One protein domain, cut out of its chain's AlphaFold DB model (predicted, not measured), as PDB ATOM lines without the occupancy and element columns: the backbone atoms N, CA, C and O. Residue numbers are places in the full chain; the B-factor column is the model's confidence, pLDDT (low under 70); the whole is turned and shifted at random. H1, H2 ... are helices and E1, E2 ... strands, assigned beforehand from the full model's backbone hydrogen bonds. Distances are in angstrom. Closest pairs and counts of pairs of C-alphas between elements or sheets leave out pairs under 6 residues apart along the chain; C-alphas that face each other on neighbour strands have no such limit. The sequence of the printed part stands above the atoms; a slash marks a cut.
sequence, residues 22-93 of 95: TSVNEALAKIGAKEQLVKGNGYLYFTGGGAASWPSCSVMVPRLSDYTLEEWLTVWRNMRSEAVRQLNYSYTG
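AT A GLANCE: This is residues 22 to 93 of the 95 residues of an uncharacterized protein of Pseudomonas sp. OV081 (UniProt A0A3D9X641). A small, two-stranded hairpin, E1 and E2, has the long helix H2 passing loosely over it with residues 72 to 80, while the short helix H1 packs near E1 and near the beginning of H2. The long link of residues 48 to 68 folds back past E2 to reach H2, and the far end of H2 with the last two residues, 88 to 93, sticks out free. The printed part has 72 residues, with two named helices and two named strands in the order H1, E1, E2, H2; the sheet's order is E1 - E2, antiparallel, and the class is mostly helix. The whole is compact, with a radius of gyration of the C-alphas of 12.4 A, yet its outline is only just elongated, spanning 40 by 27 by 18 A.

HOW THE PARTS SIT: Strand E1, residues 36 to 39, and strand E2, residues 44 to 47, are antiparallel neighbours and form a hairpin, with 142 degrees between their directions. C-alphas 37 and 46 face each other at 4.6 A. N 36 and O 47 are within hydrogen-bond range at 2.8 A, and so are N 45 and O 38 at 3.0 A. Helix H1, residues 22 to 30, has 4 pairs of C-alphas within 8 A of E1, the closest being those of Asn 25 and Gln 36, 5.5 A apart. Helix H2, residues 69 to 91, has 1 such pair with E2, the C-alphas of Phe 46 and Trp 76, 7.8 A apart. H1 and H2 touch, H2 with residues 69 to 73 alone; the closest C-alphas, those of Val 24 and Leu 69, are 6.1 A apart. Their lines stand at a steep tilt of 52 degrees, and they run the same way. H1 and E2 are apart, and so are E1 and H2. In H1 and H2 every O i to N i+4 pair is within hydrogen-bond range.

IN THESE COORDINATES: E1 measures 10.1 A from first to last C-alpha and E2 9.9 A; C-alpha 36 is at (185.356, 81.865, 69.845). H1 begins at C-alpha 22, (192.060, 83.920, 63.918), and is 12.1 A long. H2 is 33.3 A long and ends at C-alpha 91, (164.620, 84.069, 85.988).

THE WHOLE: The two C-alphas farthest apart, those of Ser 65 and Gly 93, are 40.2 A from each other. The printed part has no cut. The links H1 to E1 and E1 to E2 are tight, and the link E2 to H2, 21 residues, is long. The mean pLDDT of the printed part is 90.4, and residues 89 to 93 are under 70.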
ATOM      1  N   THR A  22     191.196  83.104  63.061       96.44
ATOM      2  CA  THR A  22     192.060  83.920  63.918       96.44
ATOM      3  C   THR A  22     191.640  85.385  63.905       96.44
ATOM      4  O   THR A  22     191.363  85.932  64.963       96.44
ATOM      5  N   SER A  23     191.481  86.000  62.726       96.56
ATOM      6  CA  SER A  23     191.072  87.412  62.637       96.56
ATOM      7  C   SER A  23     189.691  87.686  63.245       96.56
ATOM      8  O   SER A  23     189.496  88.722  63.875       96.56
ATOM      9  N   VAL A  24     188.742  86.749  63.109       97.19
ATOM     10  CA  VAL A  24     187.423  86.856  63.753       97.19
ATOM     11  C   VAL A  24     187.552  86.738  65.271       97.19
ATOM     12  O   VAL A  24     187.022  87.575  65.997       97.19
ATOM     13  N   ASN A  25     188.293  85.745  65.761       98.12
ATOM     14  CA  ASN A  25     188.458  85.488  67.192       98.12
ATOM     15  C   ASN A  25     189.253  86.591  67.900       98.12
ATOM     16  O   ASN A  25     188.912  86.967  69.017       98.12
ATOM     17  N   GLU A  26     190.254  87.175  67.245       97.62
ATOM     18  CA  GLU A  26     190.951  88.363  67.742       97.62
ATOM     19  C   GLU A  26     190.018  89.572  67.830       97.62
ATOM     20  O   GLU A  26     190.060  90.316  68.808       97.62
ATOM     21  N   ALA A  27     189.160  89.782  66.829       97.12
ATOM     22  CA  ALA A  27     188.184  90.866  66.859       97.12
ATOM     23  C   ALA A  27     187.140  90.670  67.972       97.12
ATOM     24  O   ALA A  27     186.784  91.632  68.649       97.12
ATOM     25  N   LEU A  28     186.701  89.431  68.201       97.31
ATOM     26  CA  LEU A  28     185.840  89.059  69.326       97.31
ATOM     27  C   LEU A  28     186.531  89.336  70.671       97.31
ATOM     28  O   LEU A  28     185.963  90.007  71.533       97.31
ATOM     29  N   ALA A  29     187.784  88.910  70.831       97.12
ATOM     30  CA  ALA A  29     188.558  89.168  72.041       97.12
ATOM     31  C   ALA A  29     188.739  90.675  72.305       97.12
ATOM     32  O   ALA A  29     188.585  91.124  73.441       97.12
ATOM     33  N   LYS A  30     188.978  91.481  71.258       97.31
ATOM     34  CA  LYS A  30     189.095  92.951  71.355       97.31
ATOM     35  C   LYS A  30     187.826  93.631  71.874       97.31
ATOM     36  O   LYS A  30     187.930  94.676  72.504       97.31
ATOM     37  N   ILE A  31     186.646  93.051  71.640       95.69
ATOM     38  CA  ILE A  31     185.374  93.554  72.188       95.69
ATOM     39  C   ILE A  31     184.995  92.895  73.526       95.69
ATOM     40  O   ILE A  31     183.866  93.050  73.991       95.69
ATOM     41  N   GLY A  32     185.917  92.151  74.146       95.94
ATOM     42  CA  GLY A  32     185.712  91.492  75.437       95.94
ATOM     43  C   GLY A  32     184.865  90.219  75.372       95.94
ATOM     44  O   GLY A  32     184.359  89.765  76.403       95.94
ATOM     45  N   ALA A  33     184.671  89.639  74.184       96.00
ATOM     46  CA  ALA A  33     184.034  88.335  74.062       96.00
ATOM     47  C   ALA A  33     184.951  87.242  74.625       96.00
ATOM     48  O   ALA A  33     186.160  87.244  74.386       96.00
ATOM     49  N   LYS A  34     184.361  86.294  75.357       95.56
ATOM     50  CA  LYS A  34     185.054  85.073  75.807       95.56
ATOM     51  C   LYS A  34     184.805  83.903  74.856       95.56
ATOM     52  O   LYS A  34     185.448  82.864  74.978       95.56
ATOM     53  N   GLU A  35     183.852  84.067  73.945       96.75
ATOM     54  CA  GLU A  35     183.483  83.086  72.941       96.75
ATOM     55  C   GLU A  35     184.400  83.162  71.717       96.75
ATOM     56  O   GLU A  35     184.909  84.222  71.350       96.75
ATOM     57  N   GLN A  36     184.559  82.026  71.052       97.44
ATOM     58  CA  GLN A  36     185.356  81.865  69.845       97.44
ATOM     59  C   GLN A  36     184.520  81.202  68.758       97.44
ATOM     60  O   GLN A  36     183.756  80.278  69.027       97.44
ATOM     61  N   LEU A  37     184.693  81.655  67.520       97.56
ATOM     62  CA  LEU A  37     184.165  80.997  66.338       97.56
ATOM     63  C   LEU A  37     185.072  79.822  65.957       97.56
ATOM     64  O   LEU A  37     186.275  79.990  65.730       97.56
ATOM     65  N   VAL A  38     184.471  78.645  65.833       96.44
ATOM     66  CA  VAL A  38     185.138  77.401  65.440       96.44
ATOM     67  C   VAL A  38     184.375  76.709  64.309       96.44
ATOM     68  O   VAL A  38     183.220  77.026  64.014       96.44
ATOM     69  N   LYS A  39     185.038  75.753  63.650       95.62
ATOM     70  CA  LYS A  39     184.442  74.905  62.613       95.62
ATOM     71  C   LYS A  39     184.290  73.478  63.126       95.62
ATOM     72  O   LYS A  39     185.275  72.856  63.511       95.62
ATOM     73  N   GLY A  40     183.062  72.972  63.096       89.25
ATOM     74  CA  GLY A  40     182.733  71.568  63.320       89.25
ATOM     75  C   GLY A  40     182.631  70.786  62.010       89.25
ATOM     76  O   GLY A  40     183.067  71.241  60.947       89.25
ATOM     77  N   ASN A  41     182.013  69.604  62.074       87.88
ATOM     78  CA  ASN A  41     181.781  68.775  60.893       87.88
ATOM     79  C   ASN A  41     180.659  69.360  60.013       87.88
ATOM     80  O   ASN A  41     179.493  69.005  60.151       87.88
ATOM     81  N   GLY A  42     181.023  70.291  59.129       87.06
ATOM     82  CA  GLY A  42     180.119  70.878  58.131       87.06
ATOM     83  C   GLY A  42     179.408  72.166  58.551       87.06
ATOM     84  O   GLY A  42     178.697  72.743  57.736       87.06
ATOM     85  N   TYR A  43     179.626  72.657  59.773       90.94
ATOM     86  CA  TYR A  43     179.011  73.890  60.269       90.94
ATOM     87  C   TYR A  43     179.981  74.708  61.120       90.94
ATOM     88  O   TYR A  43     180.987  74.202  61.625       90.94
ATOM     89  N   LEU A  44     179.677  75.995  61.257       96.25
ATOM     90  CA  LEU A  44     180.399  76.925  62.116       96.25
ATOM     91  C   LEU A  44     179.580  77.160  63.390       96.25
ATOM     92  O   LEU A  44     178.350  77.088  63.363       96.25
ATOM     93  N   TYR A  45     180.245  77.402  64.513       96.19
ATOM     94  CA  TYR A  45     179.563  77.655  65.782       96.19
ATOM     95  C   TYR A  45     180.445  78.445  66.748       96.19
ATOM     96  O   TYR A  45     181.673  78.448  66.619       96.19
ATOM     97  N   PHE A  46     179.814  79.125  67.705       96.94
ATOM     98  CA  PHE A  46     180.507  79.772  68.818       96.94
ATOM     99  C   PHE A  46     180.691  78.798  69.984       96.94
ATOM    100  O   PHE A  46     179.801  78.015  70.296       96.94
ATOM    101  N   THR A  47     181.845  78.853  70.641       95.94
ATOM    102  CA  THR A  47     182.169  78.035  71.819       95.94
ATOM    103  C   THR A  47     182.973  78.832  72.843       95.94
ATOM    104  O   THR A  47     183.455  79.921  72.538       95.94
ATOM    105  N   GLY A  48     183.144  78.294  74.050       93.62
ATOM    106  CA  GLY A  48     183.796  78.980  75.167       93.62
ATOM    107  C   GLY A  48     182.895  80.027  75.823       93.62
ATOM    108  O   GLY A  48     181.742  80.207  75.433       93.62
ATOM    109  N   GLY A  49     183.406  80.709  76.852       91.31
ATOM    110  CA  GLY A  49     182.644  81.729  77.576       91.31
ATOM    111  C   GLY A  49     181.294  81.211  78.082       91.31
ATOM    112  O   GLY A  49     181.236  80.195  78.770       91.31
ATOM    113  N   GLY A  50     180.220  81.922  77.734       89.50
ATOM    114  CA  GLY A  50     178.843  81.530  78.043       89.50
ATOM    115  C   GLY A  50     178.135  80.771  76.919       89.50
ATOM    116  O   GLY A  50     176.943  80.517  77.043       89.50
ATOM    117  N   ALA A  51     178.820  80.423  75.824       92.00
ATOM    118  CA  ALA A  51     178.172  79.831  74.652       92.00
ATOM    119  C   ALA A  51     177.406  78.543  74.991       92.00
ATOM    120  O   ALA A  51     176.300  78.348  74.511       92.00
ATOM    121  N   ALA A  52     177.922  77.705  75.896       87.25
ATOM    122  CA  ALA A  52     177.261  76.459  76.295       87.25
ATOM    123  C   ALA A  52     175.851  76.647  76.896       87.25
ATOM    124  O   ALA A  52     175.062  75.708  76.886       87.25
ATOM    125  N   SER A  53     175.528  77.839  77.412       87.06
ATOM    126  CA  SER A  53     174.194  78.168  77.928       87.06
ATOM    127  C   SER A  53     173.325  78.908  76.908       87.06
ATOM    128  O   SER A  53     172.254  79.402  77.260       87.06
ATOM    129  N   TRP A  54     173.795  79.077  75.670       91.31
ATOM    130  CA  TRP A  54     173.027  79.754  74.636       91.31
ATOM    131  C   TRP A  54     171.962  78.820  74.060       91.31
ATOM    132  O   TRP A  54     172.201  77.620  73.923       91.31
ATOM    133  N   PRO A  55     170.819  79.369  73.622       87.06
ATOM    134  CA  PRO A  55     169.749  78.574  73.017       87.06
ATOM    135  C   PRO A  55     170.198  77.876  71.728       87.06
ATOM    136  O   PRO A  55     169.709  76.808  71.373       87.06
ATOM    137  N   SER A  56     171.144  78.494  71.019       88.56
ATOM    138  CA  SER A  56     171.856  77.910  69.891       88.56
ATOM    139  C   SER A  56     173.258  78.505  69.811       88.56
ATOM    140  O   SER A  56     173.439  79.704  70.022       88.56
ATOM    141  N   CYS A  57     174.238  77.665  69.478       91.19
ATOM    142  CA  CYS A  57     175.627  78.058  69.218       91.19
ATOM    143  C   CYS A  57     175.992  78.014  67.731       91.19
ATOM    144  O   CYS A  57     176.979  78.623  67.323       91.19
ATOM    145  N   SER A  58     175.214  77.284  66.929       92.44
ATOM    146  CA  SER A  58     175.470  77.077  65.505       92.44
ATOM    147  C   SER A  58     174.994  78.270  64.688       92.44
ATOM    148  O   SER A  58     173.912  78.808  64.924       92.44
ATOM    149  N   VAL A  59     175.786  78.660  63.693       91.69
ATOM    150  CA  VAL A  59     175.431  79.743  62.767       91.69
ATOM    151  C   VAL A  59     174.902  79.176  61.453       91.69
ATOM    152  O   VAL A  59     175.320  78.112  61.002       91.69
ATOM    153  N   MET A  60     173.990  79.904  60.811       88.81
ATOM    154  CA  MET A  60     173.276  79.453  59.607       88.81
ATOM    155  C   MET A  60     174.067  79.648  58.299       88.81
ATOM    156  O   MET A  60     173.471  79.759  57.230       88.81
ATOM    157  N   VAL A  61     175.402  79.700  58.363       88.56
ATOM    158  CA  VAL A  61     176.268  79.832  57.182       88.56
ATOM    159  C   VAL A  61     177.329  78.729  57.131       88.56
ATOM    160  O   VAL A  61     177.954  78.426  58.152       88.56
ATOM    161  N   PRO A  62     177.559  78.114  55.955       86.94
ATOM    162  CA  PRO A  62     178.488  76.995  55.820       86.94
ATOM    163  C   PRO A  62     179.963  77.415  55.749       86.94
ATOM    164  O   PRO A  62     180.846  76.582  55.985       86.94
ATOM    165  N   ARG A  63     180.277  78.666  55.379       91.81
ATOM    166  CA  ARG A  63     181.659  79.112  55.145       91.81
ATOM    167  C   ARG A  63     181.971  80.398  55.890       91.81
ATOM    168  O   ARG A  63     181.159  81.305  56.000       91.81
ATOM    169  N   LEU A  64     183.230  80.512  56.315       93.50
ATOM    170  CA  LEU A  64     183.734  81.710  56.983       93.50
ATOM    171  C   LEU A  64     183.604  82.957  56.091       93.50
ATOM    172  O   LEU A  64     183.315  84.039  56.584       93.50
ATOM    173  N   SER A  65     183.796  82.785  54.781       92.50
ATOM    174  CA  SER A  65     183.741  83.841  53.765       92.50
ATOM    175  C   SER A  65     182.333  84.321  53.412       92.50
ATOM    176  O   SER A  65     182.212  85.276  52.644       92.50
ATOM    177  N   ASP A  66     181.288  83.649  53.903       91.56
ATOM    178  CA  ASP A  66     179.900  84.054  53.645       91.56
ATOM    179  C   ASP A  66     179.561  85.357  54.384       91.56
ATOM    180  O   ASP A  66     178.670  86.089  53.960       91.56
ATOM    181  N   TYR A  67     180.340  85.680  55.423       94.56
ATOM    182  CA  TYR A  67     180.286  86.932  56.162       94.56
ATOM    183  C   TYR A  67     181.636  87.652  56.164       94.56
ATOM    184  O   TYR A  67     182.710  87.052  56.138       94.56
ATOM    185  N   THR A  68     181.566  88.974  56.209       94.81
ATOM    186  CA  THR A  68     182.655  89.883  56.562       94.81
ATOM    187  C   THR A  68     182.939  89.824  58.065       94.81
ATOM    188  O   THR A  68     182.148  89.300  58.850       94.81
ATOM    189  N   LEU A  69     184.070  90.392  58.493       95.75
ATOM    190  CA  LEU A  69     184.405  90.474  59.916       95.75
ATOM    191  C   LEU A  69     183.300  91.172  60.731       95.75
ATOM    192  O   LEU A  69     182.920  90.689  61.793       95.75
ATOM    193  N   GLU A  70     182.756  92.277  60.224       95.38
ATOM    194  CA  GLU A  70     181.690  93.041  60.889       95.38
ATOM    195  C   GLU A  70     180.389  92.241  61.019       95.38
ATOM    196  O   GLU A  70     179.718  92.291  62.056       95.38
ATOM    197  N   GLU A  71     180.050  91.460  59.992       96.38
ATOM    198  CA  GLU A  71     178.894  90.564  60.013       96.38
ATOM    199  C   GLU A  71     179.079  89.457  61.057       96.38
ATOM    200  O   GLU A  71     178.167  89.224  61.845       96.38
ATOM    201  N   TRP A  72     180.271  88.859  61.179       97.00
ATOM    202  CA  TRP A  72     180.564  87.886  62.243       97.00
ATOM    203  C   TRP A  72     180.386  88.458  63.651       97.00
ATOM    204  O   TRP A  72     179.772  87.816  64.507       97.00
ATOM    205  N   LEU A  73     180.873  89.677  63.892       96.69
ATOM    206  CA  LEU A  73     180.675  90.356  65.177       96.69
ATOM    207  C   LEU A  73     179.192  90.641  65.441       96.69
ATOM    208  O   LEU A  73     178.732  90.544  66.577       96.69
ATOM    209  N   THR A  74     178.431  90.974  64.399       96.38
ATOM    210  CA  THR A  74     176.983  91.203  64.499       96.38
ATOM    211  C   THR A  74     176.236  89.916  64.838       96.38
ATOM    212  O   THR A  74     175.399  89.923  65.740       96.38
ATOM    213  N   VAL A  75     176.578  88.797  64.193       95.75
ATOM    214  CA  VAL A  75     176.007  87.479  64.511       95.75
ATOM    215  C   VAL A  75     176.273  87.123  65.974       95.75
ATOM    216  O   VAL A  75     175.334  86.774  66.687       95.75
ATOM    217  N   TRP A  76     177.511  87.292  66.454       96.31
ATOM    218  CA  TRP A  76     177.843  87.051  67.862       96.31
ATOM    219  C   TRP A  76     177.006  87.919  68.816       96.31
ATOM    220  O   TRP A  76     176.428  87.398  69.769       96.31
ATOM    221  N   ARG A  77     176.879  89.231  68.548       95.50
ATOM    222  CA  ARG A  77     176.074  90.149  69.381       95.50
ATOM    223  C   ARG A  77     174.612  89.724  69.446       95.50
ATOM    224  O   ARG A  77     174.027  89.750  70.527       95.50
ATOM    225  N   ASN A  78     174.041  89.323  68.313       93.88
ATOM    226  CA  ASN A  78     172.653  88.878  68.239       93.88
ATOM    227  C   ASN A  78     172.457  87.592  69.048       93.88
ATOM    228  O   ASN A  78     171.588  87.552  69.911       93.88
ATOM    229  N   MET A  79     173.310  86.582  68.850       94.12
ATOM    230  CA  MET A  79     173.212  85.312  69.581       94.12
ATOM    231  C   MET A  79     173.394  85.499  71.091       94.12
ATOM    232  O   MET A  79     172.612  84.970  71.877       94.12
ATOM    233  N   ARG A  80     174.359  86.328  71.509       93.00
ATOM    234  CA  ARG A  80     174.553  86.678  72.921       93.00
ATOM    235  C   ARG A  80     173.356  87.436  73.503       93.00
ATOM    236  O   ARG A  80     172.968  87.166  74.635       93.00
ATOM    237  N   SER A  81     172.769  88.370  72.753       92.06
ATOM    238  CA  SER A  81     171.601  89.139  73.213       92.06
ATOM    239  C   SER A  81     170.375  88.250  73.387       92.06
ATOM    240  O   SER A  81     169.672  88.367  74.387       92.06
ATOM    241  N   GLU A  82     170.150  87.322  72.457       90.44
ATOM    242  CA  GLU A  82     169.075  86.337  72.558       90.44
ATOM    243  C   GLU A  82     169.289  85.385  73.740       90.44
ATOM    244  O   GLU A  82     168.353  85.123  74.494       90.44
ATOM    245  N   ALA A  83     170.527  84.944  73.976       89.25
ATOM    246  CA  ALA A  83     170.851  84.147  75.152       89.25
ATOM    247  C   ALA A  83     170.545  84.894  76.461       89.25
ATOM    248  O   ALA A  83     169.895  84.345  77.347       89.25
ATOM    249  N   VAL A  84     170.937  86.168  76.571       87.38
ATOM    250  CA  VAL A  84     170.625  86.999  77.747       87.38
ATOM    251  C   VAL A  84     169.116  87.196  77.913       87.38
ATOM    252  O   VAL A  84     168.611  87.093  79.028       87.38
ATOM    253  N   ARG A  85     168.377  87.441  76.824       85.94
ATOM    254  CA  ARG A  85     166.913  87.586  76.860       85.94
ATOM    255  C   ARG A  85     166.226  86.338  77.401       85.94
ATOM    256  O   ARG A  85     165.352  86.461  78.256       85.94
ATOM    257  N   GLN A  86     166.633  85.155  76.946       79.06
ATOM    258  CA  GLN A  86     166.051  83.900  77.422       79.06
ATOM    259  C   GLN A  86     166.412  83.599  78.880       79.06
ATOM    260  O   GLN A  86     165.552  83.156  79.643       79.06
ATOM    261  N   LEU A  87     167.644  83.897  79.300       75.94
ATOM    262  CA  LEU A  87     168.034  83.784  80.708       75.94
ATOM    263  C   LEU A  87     167.223  84.735  81.599       75.94
ATOM    264  O   LEU A  87     166.774  84.344  82.669       75.94
ATOM    265  N   ASN A  88     166.961  85.963  81.145       74.56
ATOM    266  CA  ASN A  88     166.141  86.901  81.907       74.56
ATOM    267  C   ASN A  88     164.675  86.442  81.997       74.56
ATOM    268  O   ASN A  88     164.078  86.515  83.065       74.56
ATOM    269  N   TYR A  89     164.113  85.905  80.907       62.22
ATOM    270  CA  TYR A  89     162.739  85.387  80.895       62.22
ATOM    271  C   TYR A  89     162.557  84.163  81.807       62.22
ATOM    272  O   TYR A  89     161.514  84.007  82.436       62.22
ATOM    273  N   SER A  90     163.583  83.314  81.916       60.28
ATOM    274  CA  SER A  90     163.570  82.141  82.802       60.28
ATOM    275  C   SER A  90     163.784  82.483  84.281       60.28
ATOM    276  O   SER A  90     163.351  81.716  85.136       60.28
ATOM    277  N   TYR A  91     164.379  83.638  84.603       57.28
ATOM    278  CA  TYR A  91     164.620  84.069  85.988       57.28
ATOM    279  C   TYR A  91     163.489  84.927  86.579       57.28
ATOM    280  O   TYR A  91     163.296  84.931  87.790       57.28
ATOM    281  N   THR A  92     162.713  85.639  85.751       61.66
ATOM    282  CA  THR A  92     161.566  86.453  86.212       61.66
ATOM    283  C   THR A  92     160.218  85.726  86.133       61.66
ATOM    284  O   THR A  92     159.187  86.326  86.421       61.66
ATOM    285  N   GLY A  93     160.203  84.460  85.703       55.69
ATOM    286  CA  GLY A  93     159.000  83.652  85.484       55.69
ATOM    287  C   GLY A  93     158.916  82.428  86.397       55.69
ATOM    288  O   GLY A  93     158.920  81.298  85.910       55.69
TER     289      GLY A  93